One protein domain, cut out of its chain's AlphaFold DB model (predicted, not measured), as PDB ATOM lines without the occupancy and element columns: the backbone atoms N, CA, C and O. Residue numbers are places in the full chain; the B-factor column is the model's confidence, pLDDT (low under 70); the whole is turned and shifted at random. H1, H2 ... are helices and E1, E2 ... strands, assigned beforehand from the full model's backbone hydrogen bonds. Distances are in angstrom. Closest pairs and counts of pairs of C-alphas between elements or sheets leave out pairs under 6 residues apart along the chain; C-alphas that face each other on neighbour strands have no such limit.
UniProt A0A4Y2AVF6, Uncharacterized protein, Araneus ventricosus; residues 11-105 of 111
ATOM      1  N   THR A  11     264.458 475.589 538.022       55.91
ATOM      2  CA  THR A  11     265.477 475.908 537.004       55.91
ATOM      3  C   THR A  11     265.264 477.275 536.336       55.91
ATOM      4  O   THR A  11     266.185 477.815 535.714       55.91
ATOM      5  N   THR A  12     264.060 477.847 536.463       56.28
ATOM      6  CA  THR A  12     263.638 479.095 535.805       56.28
ATOM      7  C   THR A  12     263.356 480.241 536.780       56.28
ATOM      8  O   THR A  12     263.357 481.394 536.356       56.28
ATOM      9  N   VAL A  13     263.161 479.949 538.068       59.38
ATOM     10  CA  VAL A  13     262.874 480.924 539.132       59.38
ATOM     11  C   VAL A  13     264.157 481.249 539.911       59.38
ATOM     12  O   VAL A  13     264.981 480.366 540.142       59.38
ATOM     13  N   SER A  14     264.362 482.514 540.299       63.47
ATOM     14  CA  SER A  14     265.544 482.910 541.081       63.47
ATOM     15  C   SER A  14     265.507 482.306 542.494       63.47
ATOM     16  O   SER A  14     264.433 482.075 543.056       63.47
ATOM     17  N   ASN A  15     266.678 482.062 543.090       64.94
ATOM     18  CA  ASN A  15     266.784 481.494 544.440       64.94
ATOM     19  C   ASN A  15     266.096 482.371 545.500       64.94
ATOM     20  O   ASN A  15     265.554 481.859 546.478       64.94
ATOM     21  N   GLU A  16     266.066 483.682 545.272       61.16
ATOM     22  CA  GLU A  16     265.408 484.677 546.113       61.16
ATOM     23  C   GLU A  16     263.878 484.534 546.051       61.16
ATOM     24  O   GLU A  16     263.207 484.540 547.082       61.16
ATOM     25  N   ALA A  17     263.311 484.326 544.857       65.50
ATOM     26  CA  ALA A  17     261.872 484.117 544.689       65.50
ATOM     27  C   ALA A  17     261.394 482.797 545.328       65.50
ATOM     28  O   ALA A  17     260.281 482.730 545.850       65.50
ATOM     29  N   LEU A  18     262.243 481.763 545.355       65.31
ATOM     30  CA  LEU A  18     261.939 480.497 546.034       65.31
ATOM     31  C   LEU A  18     261.825 480.652 547.552       65.31
ATOM     32  O   LEU A  18     260.937 480.055 548.154       65.31
ATOM     33  N   GLN A  19     262.696 481.464 548.154       66.50
ATOM     34  CA  GLN A  19     262.679 481.733 549.594       66.50
ATOM     35  C   GLN A  19     261.380 482.444 549.996       66.50
ATOM     36  O   GLN A  19     260.713 482.022 550.939       66.50
ATOM     37  N   VAL A  20     260.951 483.432 549.203       62.84
ATOM     38  CA  VAL A  20     259.666 484.125 549.402       62.84
ATOM     39  C   VAL A  20     258.480 483.160 549.278       62.84
ATOM     40  O   VAL A  20     257.616 483.141 550.152       62.84
ATOM     41  N   LEU A  21     258.447 482.309 548.244       63.44
ATOM     42  CA  LEU A  21     257.373 481.321 548.055       63.44
ATOM     43  C   LEU A  21     257.318 480.265 549.168       63.44
ATOM     44  O   LEU A  21     256.238 479.767 549.486       63.44
ATOM     45  N   SER A  22     258.461 479.919 549.765       66.25
ATOM     46  CA  SER A  22     258.534 478.987 550.892       66.25
ATOM     47  C   SER A  22     258.279 479.648 552.250       66.25
ATOM     48  O   SER A  22     258.456 478.990 553.274       66.25
ATOM     49  N   GLY A  23     257.928 480.941 552.286       62.41
ATOM     50  CA  GLY A  23     257.740 481.695 553.530       62.41
ATOM     51  C   GLY A  23     259.019 481.816 554.364       62.41
ATOM     52  O   GLY A  23     258.962 481.965 555.581       62.41
ATOM     53  N   CYS A  24     260.186 481.690 553.731       67.88
ATOM     54  CA  CYS A  24     261.484 481.788 554.382       67.88
ATOM     55  C   CYS A  24     262.132 483.128 554.028       67.88
ATOM     56  O   CYS A  24     262.082 483.576 552.885       67.88
ATOM     57  N   ALA A  25     262.789 483.765 554.997       66.81
ATOM     58  CA  ALA A  25     263.550 484.982 554.737       66.81
ATOM     59  C   ALA A  25     264.613 484.734 553.648       66.81
ATOM     60  O   ALA A  25     265.360 483.752 553.764       66.81
ATOM     61  N   PRO A  26     264.723 485.609 552.628       75.56
ATOM     62  CA  PRO A  26     265.804 485.522 551.668       75.56
ATOM     63  C   PRO A  26     267.183 485.482 552.340       75.56
ATOM     64  O   PRO A  26     267.423 486.187 553.326       75.56
ATOM     65  N   LEU A  27     268.084 484.620 551.857       73.19
ATOM     66  CA  LEU A  27     269.354 484.338 552.544       73.19
ATOM     67  C   LEU A  27     270.246 485.581 552.629       73.19
ATOM     68  O   LEU A  27     270.898 485.805 553.646       73.19
ATOM     69  N   ASP A  28     270.251 486.403 551.587       70.81
ATOM     70  CA  ASP A  28     270.976 487.668 551.532       70.81
ATOM     71  C   ASP A  28     270.461 488.672 552.579       70.81
ATOM     72  O   ASP A  28     271.259 489.330 553.251       70.81
ATOM     73  N   LEU A  29     269.141 488.745 552.782       73.50
ATOM     74  CA  LEU A  29     268.523 489.553 553.835       73.50
ATOM     75  C   LEU A  29     268.848 489.007 555.226       73.50
ATOM     76  O   LEU A  29     269.183 489.785 556.119       73.50
ATOM     77  N   LYS A  30     268.822 487.680 555.402       77.06
ATOM     78  CA  LYS A  30     269.210 487.042 556.663       77.06
ATOM     79  C   LYS A  30     270.669 487.337 557.006       77.06
ATOM     80  O   LYS A  30     270.955 487.742 558.123       77.06
ATOM     81  N   ILE A  31     271.580 487.234 556.037       79.25
ATOM     82  CA  ILE A  31     272.997 487.575 556.224       79.25
ATOM     83  C   ILE A  31     273.165 489.052 556.606       79.25
ATOM     84  O   ILE A  31     273.914 489.355 557.532       79.25
ATOM     85  N   LYS A  32     272.467 489.979 555.934       78.94
ATOM     86  CA  LYS A  32     272.519 491.411 556.277       78.94
ATOM     87  C   LYS A  32     272.049 491.674 557.707       78.94
ATOM     88  O   LYS A  32     272.709 492.430 558.416       78.94
ATOM     89  N   LEU A  33     270.956 491.034 558.129       81.06
ATOM     90  CA  LEU A  33     270.448 491.149 559.494       81.06
ATOM     91  C   LEU A  33     271.469 490.630 560.514       81.06
ATOM     92  O   LEU A  33     271.779 491.337 561.464       81.06
ATOM     93  N   GLU A  34     272.032 489.439 560.299       82.19
ATOM     94  CA  GLU A  34     273.037 488.851 561.200       82.19
ATOM     95  C   GLU A  34     274.298 489.721 561.300       82.19
ATOM     96  O   GLU A  34     274.855 489.899 562.383       82.19
ATOM     97  N   ILE A  35     274.739 490.319 560.186       85.69
ATOM     98  CA  ILE A  35     275.854 491.275 560.182       85.69
ATOM     99  C   ILE A  35     275.515 492.501 561.036       85.69
ATOM    100  O   ILE A  35     276.368 492.962 561.795       85.69
ATOM    101  N   GLU A  36     274.302 493.037 560.914       84.88
ATOM    102  CA  GLU A  36     273.879 494.219 561.664       84.88
ATOM    103  C   GLU A  36     273.743 493.922 563.163       84.88
ATOM    104  O   GLU A  36     274.300 494.646 563.987       84.88
ATOM    105  N   VAL A  37     273.138 492.788 563.523       82.44
ATOM    106  CA  VAL A  37     273.069 492.298 564.908       82.44
ATOM    107  C   VAL A  37     274.474 492.100 565.483       82.44
ATOM    108  O   VAL A  37     274.770 492.565 566.583       82.44
ATOM    109  N   ALA A  38     275.388 491.476 564.736       80.81
ATOM    110  CA  ALA A  38     276.762 491.271 565.185       80.81
ATOM    111  C   ALA A  38     277.531 492.591 565.380       80.81
ATOM    112  O   ALA A  38     278.375 492.683 566.277       80.81
ATOM    113  N   LYS A  39     277.260 493.618 564.562       83.12
ATOM    114  CA  LYS A  39     277.810 494.968 564.762       83.12
ATOM    115  C   LYS A  39     277.254 495.610 566.026       83.12
ATOM    116  O   LYS A  39     278.049 496.103 566.820       83.12
ATOM    117  N   GLN A  40     275.939 495.559 566.237       76.19
ATOM    118  CA  GLN A  40     275.308 496.119 567.433       76.19
ATOM    119  C   GLN A  40     275.816 495.438 568.706       76.19
ATOM    120  O   GLN A  40     276.237 496.126 569.626       76.19
ATOM    121  N   ILE A  41     275.932 494.104 568.729       73.75
ATOM    122  CA  ILE A  41     276.528 493.370 569.860       73.75
ATOM    123  C   ILE A  41     277.970 493.826 570.126       73.75
ATOM    124  O   ILE A  41     278.380 493.938 571.278       73.75
ATOM    125  N   LYS A  42     278.767 494.083 569.079       75.69
ATOM    126  CA  LYS A  42     280.134 494.601 569.245       75.69
ATOM    127  C   LYS A  42     280.162 496.028 569.794       75.69
ATOM    128  O   LYS A  42     281.088 496.337 570.537       75.69
ATOM    129  N   ILE A  43     279.204 496.875 569.414       74.38
ATOM    130  CA  ILE A  43     279.061 498.244 569.929       74.38
ATOM    131  C   ILE A  43     278.645 498.193 571.402       74.38
ATOM    132  O   ILE A  43     279.379 498.709 572.237       74.38
ATOM    133  N   ILE A  44     277.587 497.444 571.731       68.19
ATOM    134  CA  ILE A  44     277.098 497.248 573.104       68.19
ATOM    135  C   ILE A  44     278.207 496.702 574.003       68.19
ATOM    136  O   ILE A  44     278.490 497.283 575.036       68.19
ATOM    137  N   LYS A  45     278.939 495.660 573.588       64.75
ATOM    138  CA  LYS A  45     280.070 495.128 574.378       64.75
ATOM    139  C   LYS A  45     281.209 496.126 574.587       64.75
ATOM    140  O   LYS A  45     282.028 495.931 575.479       64.75
ATOM    141  N   LYS A  46     281.328 497.139 573.728       61.62
ATOM    142  CA  LYS A  46     282.323 498.207 573.855       61.62
ATOM    143  C   LYS A  46     281.815 499.336 574.762       61.62
ATOM    144  O   LYS A  46     282.635 499.976 575.412       61.62
ATOM    145  N   GLU A  47     280.501 499.545 574.815       55.78
ATOM    146  CA  GLU A  47     279.808 500.556 575.627       55.78
ATOM    147  C   GLU A  47     279.467 500.061 577.049       55.78
ATOM    148  O   GLU A  47     279.610 500.829 577.993       55.78
ATOM    149  N   GLU A  48     279.171 498.769 577.254       49.91
ATOM    150  CA  GLU A  48     279.012 498.117 578.575       49.91
ATOM    151  C   GLU A  48     280.306 498.120 579.409       49.91
ATOM    152  O   GLU A  48     280.272 497.904 580.618       49.91
ATOM    153  N   ILE A  49     281.463 498.386 578.792       54.47
ATOM    154  CA  ILE A  49     282.716 498.645 579.521       54.47
ATOM    155  C   ILE A  49     282.688 500.038 580.183       54.47
ATOM    156  O   ILE A  49     283.504 500.299 581.065       54.47
ATOM    157  N   TYR A  50     281.772 500.930 579.785       51.22
ATOM    158  CA  TYR A  50     281.744 502.322 580.233       51.22
ATOM    159  C   TYR A  50     280.480 502.784 580.956       51.22
ATOM    160  O   TYR A  50     280.621 503.701 581.752       51.22
ATOM    161  N   GLU A  51     279.296 502.190 580.779       44.94
ATOM    162  CA  GLU A  51     278.148 502.562 581.620       44.94
ATOM    163  C   GLU A  51     277.045 501.493 581.657       44.94
ATOM    164  O   GLU A  51     276.692 500.857 580.666       44.94
ATOM    165  N   GLU A  52     276.547 501.287 582.871       54.19
ATOM    166  CA  GLU A  52     275.580 500.291 583.308       54.19
ATOM    167  C   GLU A  52     274.161 500.611 582.777       54.19
ATOM    168  O   GLU A  52     273.616 501.679 583.036       54.19
ATOM    169  N   PHE A  53     273.580 499.649 582.047       55.78
ATOM    170  CA  PHE A  53     272.190 499.547 581.563       55.78
ATOM    171  C   PHE A  53     271.615 500.706 580.724       55.78
ATOM    172  O   PHE A  53     271.077 501.681 581.246       55.78
ATOM    173  N   GLN A  54     271.489 500.477 579.411       45.66
ATOM    174  CA  GLN A  54     270.369 501.028 578.644       45.66
ATOM    175  C   GLN A  54     269.609 499.927 577.908       45.66
ATOM    176  O   GLN A  54     270.138 499.195 577.074       45.66
ATOM    177  N   ASN A  55     268.338 499.818 578.280       48.72
ATOM    178  CA  ASN A  55     267.340 498.955 577.681       48.72
ATOM    179  C   ASN A  55     266.986 499.527 576.300       48.72
ATOM    180  O   ASN A  55     266.360 500.582 576.213       48.72
ATOM    181  N   PHE A  56     267.433 498.876 575.225       46.94
ATOM    182  CA  PHE A  56     266.943 499.186 573.886       46.94
ATOM    183  C   PHE A  56     265.621 498.448 573.696       46.94
ATOM    184  O   PHE A  56     265.605 497.248 573.424       46.94
ATOM    185  N   ASP A  57     264.514 499.178 573.831       47.44
ATOM    186  CA  ASP A  57     263.229 498.745 573.294       47.44
ATOM    187  C   ASP A  57     263.354 498.721 571.765       47.44
ATOM    188  O   ASP A  57     263.138 499.710 571.062       47.44
ATOM    189  N   CYS A  58     263.793 497.577 571.243       48.22
ATOM    190  CA  CYS A  58     263.733 497.262 569.830       48.22
ATOM    191  C   CYS A  58     262.249 497.171 569.469       48.22
ATOM    192  O   CYS A  58     261.620 496.155 569.769       48.22
ATOM    193  N   GLU A  59     261.673 498.209 568.859       51.88
ATOM    194  CA  GLU A  59     260.336 498.093 568.277       51.88
ATOM    195  C   GLU A  59     260.318 496.852 567.377       51.88
ATOM    196  O   GLU A  59     261.097 496.741 566.425       51.88
ATOM    197  N   GLU A  60     259.472 495.881 567.726       56.38
ATOM    198  CA  GLU A  60     259.308 494.626 567.001       56.38
ATOM    199  C   GLU A  60     258.577 494.927 565.685       56.38
ATOM    200  O   GLU A  60     257.387 494.668 565.509       56.38
ATOM    201  N   LEU A  61     259.286 495.570 564.754       55.97
ATOM    202  CA  LEU A  61     258.821 495.783 563.396       55.97
ATOM    203  C   LEU A  61     258.616 494.401 562.783       55.97
ATOM    204  O   LEU A  61     259.579 493.655 562.579       55.97
ATOM    205  N   MET A  62     257.349 494.072 562.525       52.56
ATOM    206  CA  MET A  62     256.920 492.831 561.887       52.56
ATOM    207  C   MET A  62     257.836 492.542 560.699       52.56
ATOM    208  O   MET A  62     257.952 493.350 559.770       52.56
ATOM    209  N   LYS A  63     258.570 491.428 560.770       62.38
ATOM    210  CA  LYS A  63     259.638 491.168 559.809       62.38
ATOM    211  C   LYS A  63     259.006 490.941 558.434       62.38
ATOM    212  O   LYS A  63     257.925 490.366 558.353       62.38
ATOM    213  N   PRO A  64     259.668 491.291 557.320       52.06
ATOM    214  CA  PRO A  64     259.105 491.079 555.981       52.06
ATOM    215  C   PRO A  64     258.710 489.622 555.663       52.06
ATOM    216  O   PRO A  64     257.952 489.384 554.732       52.06
ATOM    217  N   TRP A  65     259.207 488.631 556.412       57.19
ATOM    218  CA  TRP A  65     258.833 487.211 556.302       57.19
ATOM    219  C   TRP A  65     257.775 486.754 557.317       57.19
ATOM    220  O   TRP A  65     257.290 485.636 557.197       57.19
ATOM    221  N   ASP A  66     257.359 487.617 558.249       61.12
ATOM    222  CA  ASP A  66     256.102 487.457 559.000       61.12
ATOM    223  C   ASP A  66     254.878 487.774 558.112       61.12
ATOM    224  O   ASP A  66     253.734 487.795 558.568       61.12
ATOM    225  N   THR A  67     255.112 488.011 556.816       54.75
ATOM    226  CA  THR A  67     254.082 488.191 555.799       54.75
ATOM    227  C   THR A  67     253.168 486.975 555.761       54.75
ATOM    228  O   THR A  67     253.600 485.836 555.589       54.75
ATOM    229  N   THR A  68     251.878 487.264 555.913       59.03
ATOM    230  CA  THR A  68     250.738 486.360 555.811       59.03
ATOM    231  C   THR A  68     250.994 485.219 554.831       59.03
ATOM    232  O   THR A  68     251.152 485.438 553.630       59.03
ATOM    233  N   SER A  69     251.011 483.990 555.355       56.91
ATOM    234  CA  SER A  69     251.056 482.771 554.551       56.91
ATOM    235  C   SER A  69     249.985 482.838 553.464       56.91
ATOM    236  O   SER A  69     248.785 482.879 553.755       56.91
ATOM    237  N   ILE A  70     250.413 482.878 552.201       64.06
ATOM    238  CA  ILE A  70     249.495 482.767 551.071       64.06
ATOM    239  C   ILE A  70     248.989 481.329 551.081       64.06
ATOM    240  O   ILE A  70     249.707 480.389 550.734       64.06
ATOM    241  N   ARG A  71     247.740 481.145 551.515       62.69
ATOM    242  CA  ARG A  71     247.092 479.838 551.483       62.69
ATOM    243  C   ARG A  71     246.970 479.396 550.030       62.69
ATOM    244  O   ARG A  71     246.193 479.963 549.266       62.69
ATOM    245  N   TRP A  72     247.702 478.349 549.666       63.72
ATOM    246  CA  TRP A  72     247.515 477.675 548.389       63.72
ATOM    247  C   TRP A  72     246.139 477.015 548.371       63.72
ATOM    248  O   TRP A  72     245.859 476.116 549.168       63.72
ATOM    249  N   ILE A  73     245.267 477.477 547.478       73.75
ATOM    250  CA  ILE A  73     243.973 476.849 547.234       73.75
ATOM    251  C   ILE A  73     244.085 476.086 545.922       73.75
ATOM    252  O   ILE A  73     244.271 476.676 544.860       73.75
ATOM    253  N   TYR A  74     244.002 474.764 546.017       71.75
ATOM    254  CA  TYR A  74     243.895 473.892 544.859       71.75
ATOM    255  C   TYR A  74     242.419 473.604 544.627       71.75
ATOM    256  O   TYR A  74     241.729 473.138 545.533       71.75
ATOM    257  N   PHE A  75     241.946 473.884 543.420       70.75
ATOM    258  CA  PHE A  75     240.624 473.475 542.968       70.75
ATOM    259  C   PHE A  75     240.794 472.329 541.975       70.75
ATOM    260  O   PHE A  75     241.704 472.355 541.142       70.75
ATOM    261  N   GLU A  76     239.930 471.323 542.056       72.62
ATOM    262  CA  GLU A  76     239.816 470.354 540.972       72.62
ATOM    263  C   GLU A  76     239.235 471.053 539.740       72.62
ATOM    264  O   GLU A  76     238.341 471.896 539.852       72.62
ATOM    265  N   SER A  77     239.764 470.731 538.556       68.19
ATOM    266  CA  SER A  77     239.222 471.275 537.312       68.19
ATOM    267  C   SER A  77     237.787 470.782 537.141       68.19
ATOM    268  O   SER A  77     237.550 469.581 537.021       68.19
ATOM    269  N   SER A  78     236.833 471.712 537.074       67.38
ATOM    270  CA  SER A  78     235.418 471.437 536.794       67.38
ATOM    271  C   SER A  78     235.182 470.876 535.386       67.38
ATOM    272  O   SER A  78     234.048 470.557 535.031       67.38
ATOM    273  N   GLY A  79     236.225 470.785 534.550       68.94
ATOM    274  CA  GLY A  79     236.152 470.276 533.181       68.94
ATOM    275  C   GLY A  79     235.354 471.163 532.221       68.94
ATOM    276  O   GLY A  79     235.149 470.758 531.075       68.94
ATOM    277  N   ALA A  80     234.920 472.340 532.677       76.75
ATOM    278  CA  ALA A  80     234.203 473.373 531.940       76.75
ATOM    279  C   ALA A  80     234.620 474.754 532.461       76.75
ATOM    280  O   ALA A  80     234.892 474.901 533.656       76.75
ATOM    281  N   GLY A  81     234.633 475.754 531.578       83.44
ATOM    282  CA  GLY A  81     235.039 477.122 531.898       83.44
ATOM    283  C   GLY A  81     236.386 477.511 531.289       83.44
ATOM    284  O   GLY A  81     236.751 477.047 530.210       83.44
ATOM    285  N   HIS A  82     237.089 478.430 531.949       87.00
ATOM    286  CA  HIS A  82     238.355 478.972 531.462       87.00
ATOM    287  C   HIS A  82     239.532 478.083 531.864       87.00
ATOM    288  O   HIS A  82     239.801 477.882 533.045       87.00
ATOM    289  N   GLU A  83     240.271 477.616 530.869       88.44
ATOM    290  CA  GLU A  83     241.526 476.899 531.028       88.44
ATOM    291  C   GLU A  83     242.662 477.808 530.549       88.44
ATOM    292  O   GLU A  83     242.599 478.398 529.467       88.44
ATOM    293  N   ILE A  84     243.694 477.962 531.375       89.75
ATOM    294  CA  ILE A  84     244.888 478.738 531.039       89.75
ATOM    295  C   ILE A  84     246.063 477.772 530.994       89.75
ATOM    296  O   ILE A  84     246.399 477.141 531.995       89.75
ATOM    297  N   TYR A  85     246.691 477.675 529.829       88.12
ATOM    298  CA  TYR A  85     247.891 476.884 529.598       88.12
ATOM    299  C   TYR A  85     249.073 477.838 529.555       88.12
ATOM    300  O   TYR A  85     249.118 478.708 528.692       88.12
ATOM    301  N   THR A  86     250.010 477.719 530.487       92.31
ATOM    302  CA  THR A  86     251.201 478.572 530.534       92.31
ATOM    303  C   THR A  86     252.425 477.792 530.077       92.31
ATOM    304  O   THR A  86     252.534 476.591 530.326       92.31
ATOM    305  N   ASP A  87     253.350 478.475 529.411       90.62
ATOM    306  CA  ASP A  87     254.660 477.926 529.076       90.62
ATOM    307  C   ASP A  87     255.753 478.984 529.251       90.62
ATOM    308  O   ASP A  87     255.523 480.190 529.115       90.62
ATOM    309  N   GLY A  88     256.953 478.517 529.573       90.38
ATOM    310  CA  GLY A  88     258.126 479.349 529.779       90.38
ATOM    311  C   GLY A  88     259.353 478.708 529.149       90.38
ATOM    312  O   GLY A  88     259.639 477.535 529.373       90.38
ATOM    313  N   SER A  89     260.113 479.498 528.395       90.56
ATOM    314  CA  SER A  89     261.348 479.069 527.738       90.56
ATOM    315  C   SER A  89     262.558 479.828 528.276       90.56
ATOM    316  O   SER A  89     262.460 480.979 528.709       90.56
ATOM    317  N   LYS A  90     263.725 479.179 528.243       90.62
ATOM    318  CA  LYS A  90     265.015 479.801 528.556       90.62
ATOM    319  C   LYS A  90     266.092 479.269 527.616       90.62
ATOM    320  O   LYS A  90     266.348 478.069 527.600       90.62
ATOM    321  N   ILE A  91     266.734 480.153 526.853       92.62
ATOM    322  CA  ILE A  91     267.833 479.828 525.928       92.62
ATOM    323  C   ILE A  91     268.904 480.910 526.058       92.62
ATOM    324  O   ILE A  91     268.590 482.092 526.003       92.62
ATOM    325  N   ASN A  92     270.173 480.520 526.224       90.50
ATOM    326  CA  ASN A  92     271.318 481.443 526.260       90.50
ATOM    327  C   ASN A  92     271.118 482.647 527.199       90.50
ATOM    328  O   ASN A  92     271.362 483.793 526.831       90.50
ATOM    329  N   ASN A  93     270.644 482.374 528.417       86.25
ATOM    330  CA  ASN A  93     270.339 483.375 529.443       86.25
ATOM    331  C   ASN A  93     269.223 484.381 529.085       86.25
ATOM    332  O   ASN A  93     268.980 485.317 529.840       86.25
ATOM    333  N   GLN A  94     268.517 484.170 527.977       86.12
ATOM    334  CA  GLN A  94     267.286 484.871 527.635       86.12
ATOM    335  C   GLN A  94     266.092 484.032 528.074       86.12
ATOM    336  O   GLN A  94     266.136 482.801 528.019       86.12
ATOM    337  N   VAL A  95     265.035 484.704 528.517       89.00
ATOM    338  CA  VAL A  95     263.806 484.078 529.006       89.00
ATOM    339  C   VAL A  95     262.616 484.566 528.191       89.00
ATOM    340  O   VAL A  95     262.562 485.731 527.803       89.00
ATOM    341  N   GLY A  96     261.666 483.673 527.941       88.50
ATOM    342  CA  GLY A  96     260.385 483.983 527.318       88.50
ATOM    343  C   GLY A  96     259.255 483.316 528.089       88.50
ATOM    344  O   GLY A  96     259.438 482.236 528.649       88.50
ATOM    345  N   ALA A  97     258.086 483.946 528.115       92.12
ATOM    346  CA  ALA A  97     256.887 483.402 528.738       92.12
ATOM    347  C   ALA A  97     255.687 483.623 527.816       92.12
ATOM    348  O   ALA A  97     255.597 484.652 527.148       92.12
ATOM    349  N   SER A  98     254.780 482.654 527.779       93.81
ATOM    350  CA  SER A  98     253.546 482.719 527.002       93.81
ATOM    351  C   SER A  98     252.412 482.018 527.744       93.81
ATOM    352  O   SER A  98     252.637 481.190 528.630       93.81
ATOM    353  N   TYR A  99     251.179 482.347 527.372       94.94
ATOM    354  CA  TYR A  99     250.004 481.609 527.803       94.94
ATOM    355  C   TYR A  99     248.994 481.477 526.663       94.94
ATOM    356  O   TYR A  99     248.923 482.313 525.764       94.94
ATOM    357  N   VAL A 100     248.183 480.429 526.732       94.56
ATOM    358  CA  VAL A 100     247.019 480.204 525.881       94.56
ATOM    359  C   VAL A 100     245.792 480.149 526.774       94.56
ATOM    360  O   VAL A 100     245.751 479.399 527.750       94.56
ATOM    361  N   HIS A 101     244.788 480.952 526.438       93.00
ATOM    362  CA  HIS A 101     243.486 480.933 527.091       93.00
ATOM    363  C   HIS A 101     242.503 480.151 526.229       93.00
ATOM    364  O   HIS A 101     242.273 480.492 525.072       93.00
ATOM    365  N   TYR A 102     241.936 479.095 526.797       90.00
ATOM    366  CA  TYR A 102     240.935 478.259 526.156       90.00
ATOM    367  C   TYR A 102     239.647 478.295 526.971       90.00
ATOM    368  O   TYR A 102     239.666 478.151 528.193       90.00
ATOM    369  N   TYR A 103     238.515 478.501 526.305       89.88
ATOM    370  CA  TYR A 103     237.208 478.444 526.946       89.88
ATOM    371  C   TYR A 103     236.480 477.175 526.516       89.88
ATOM    372  O   TYR A 103     236.231 476.965 525.328       89.88
ATOM    373  N   LYS A 104     236.140 476.331 527.490       84.94
ATOM    374  CA  LYS A 104     235.422 475.081 527.270       84.94
ATOM    375  C   LYS A 104     233.956 475.239 527.647       84.94
ATOM    376  O   LYS A 104     233.608 475.265 528.830       84.94
ATOM    377  N   GLU A 105     233.106 475.310 526.629       80.25
ATOM    378  CA  GLU A 105     231.654 475.312 526.795       80.25
ATOM    379  C   GLU A 105     231.148 473.962 527.316       80.25
ATOM    380  O   GLU A 105     231.543 472.889 526.850       80.25
TER     381      GLU A 105
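This is residues 11 to 105 of the 111 residues of an uncharacterized protein of Araneus ventricosus (UniProt A0A4Y2AVF6). An open, stretched-out chain has short H1 between the long helix H2 and a long two-stranded hairpin, E1 and E2; residues 48 to 80, with no named element, run back from H2 to the hairpin. The 95 printed residues, with H1, H2, E1, E2 in that order, are of mixed class, extended, radius of gyration of the C-alphas 23.5 A, spanning 77 by 36 by 13 A.

H1, residues 15 to 21, is close but not clearly touching H2, residues 27 to 47: the closest C-alphas, Glu 16 and Leu 27, are 7.6 A apart. They are about perpendicular, 89 degrees. In both, every O i to N i+4 pair is within hydrogen-bond range. E1, residues 81 to 91, and E2, residues 94 to 104, form an antiparallel hairpin; N 87 and O 98 are within hydrogen-bond range, 2.9 A. H1 is apart from both strands.

H1 begins at C-alpha 15 (266.784, 481.494, 544.440). First to last C-alpha, H1 measures 10.1 A, H2 30.1 A, E1 33.4 A and E2 33.3 A. E2 ends at C-alpha 104 (235.422, 475.081, 527.270).

The printed part has no cut. The H2 to E1 link is long, 33 residues. Residues 11 to 25, 44 to 72 and 77 to 79 have pLDDT under 70.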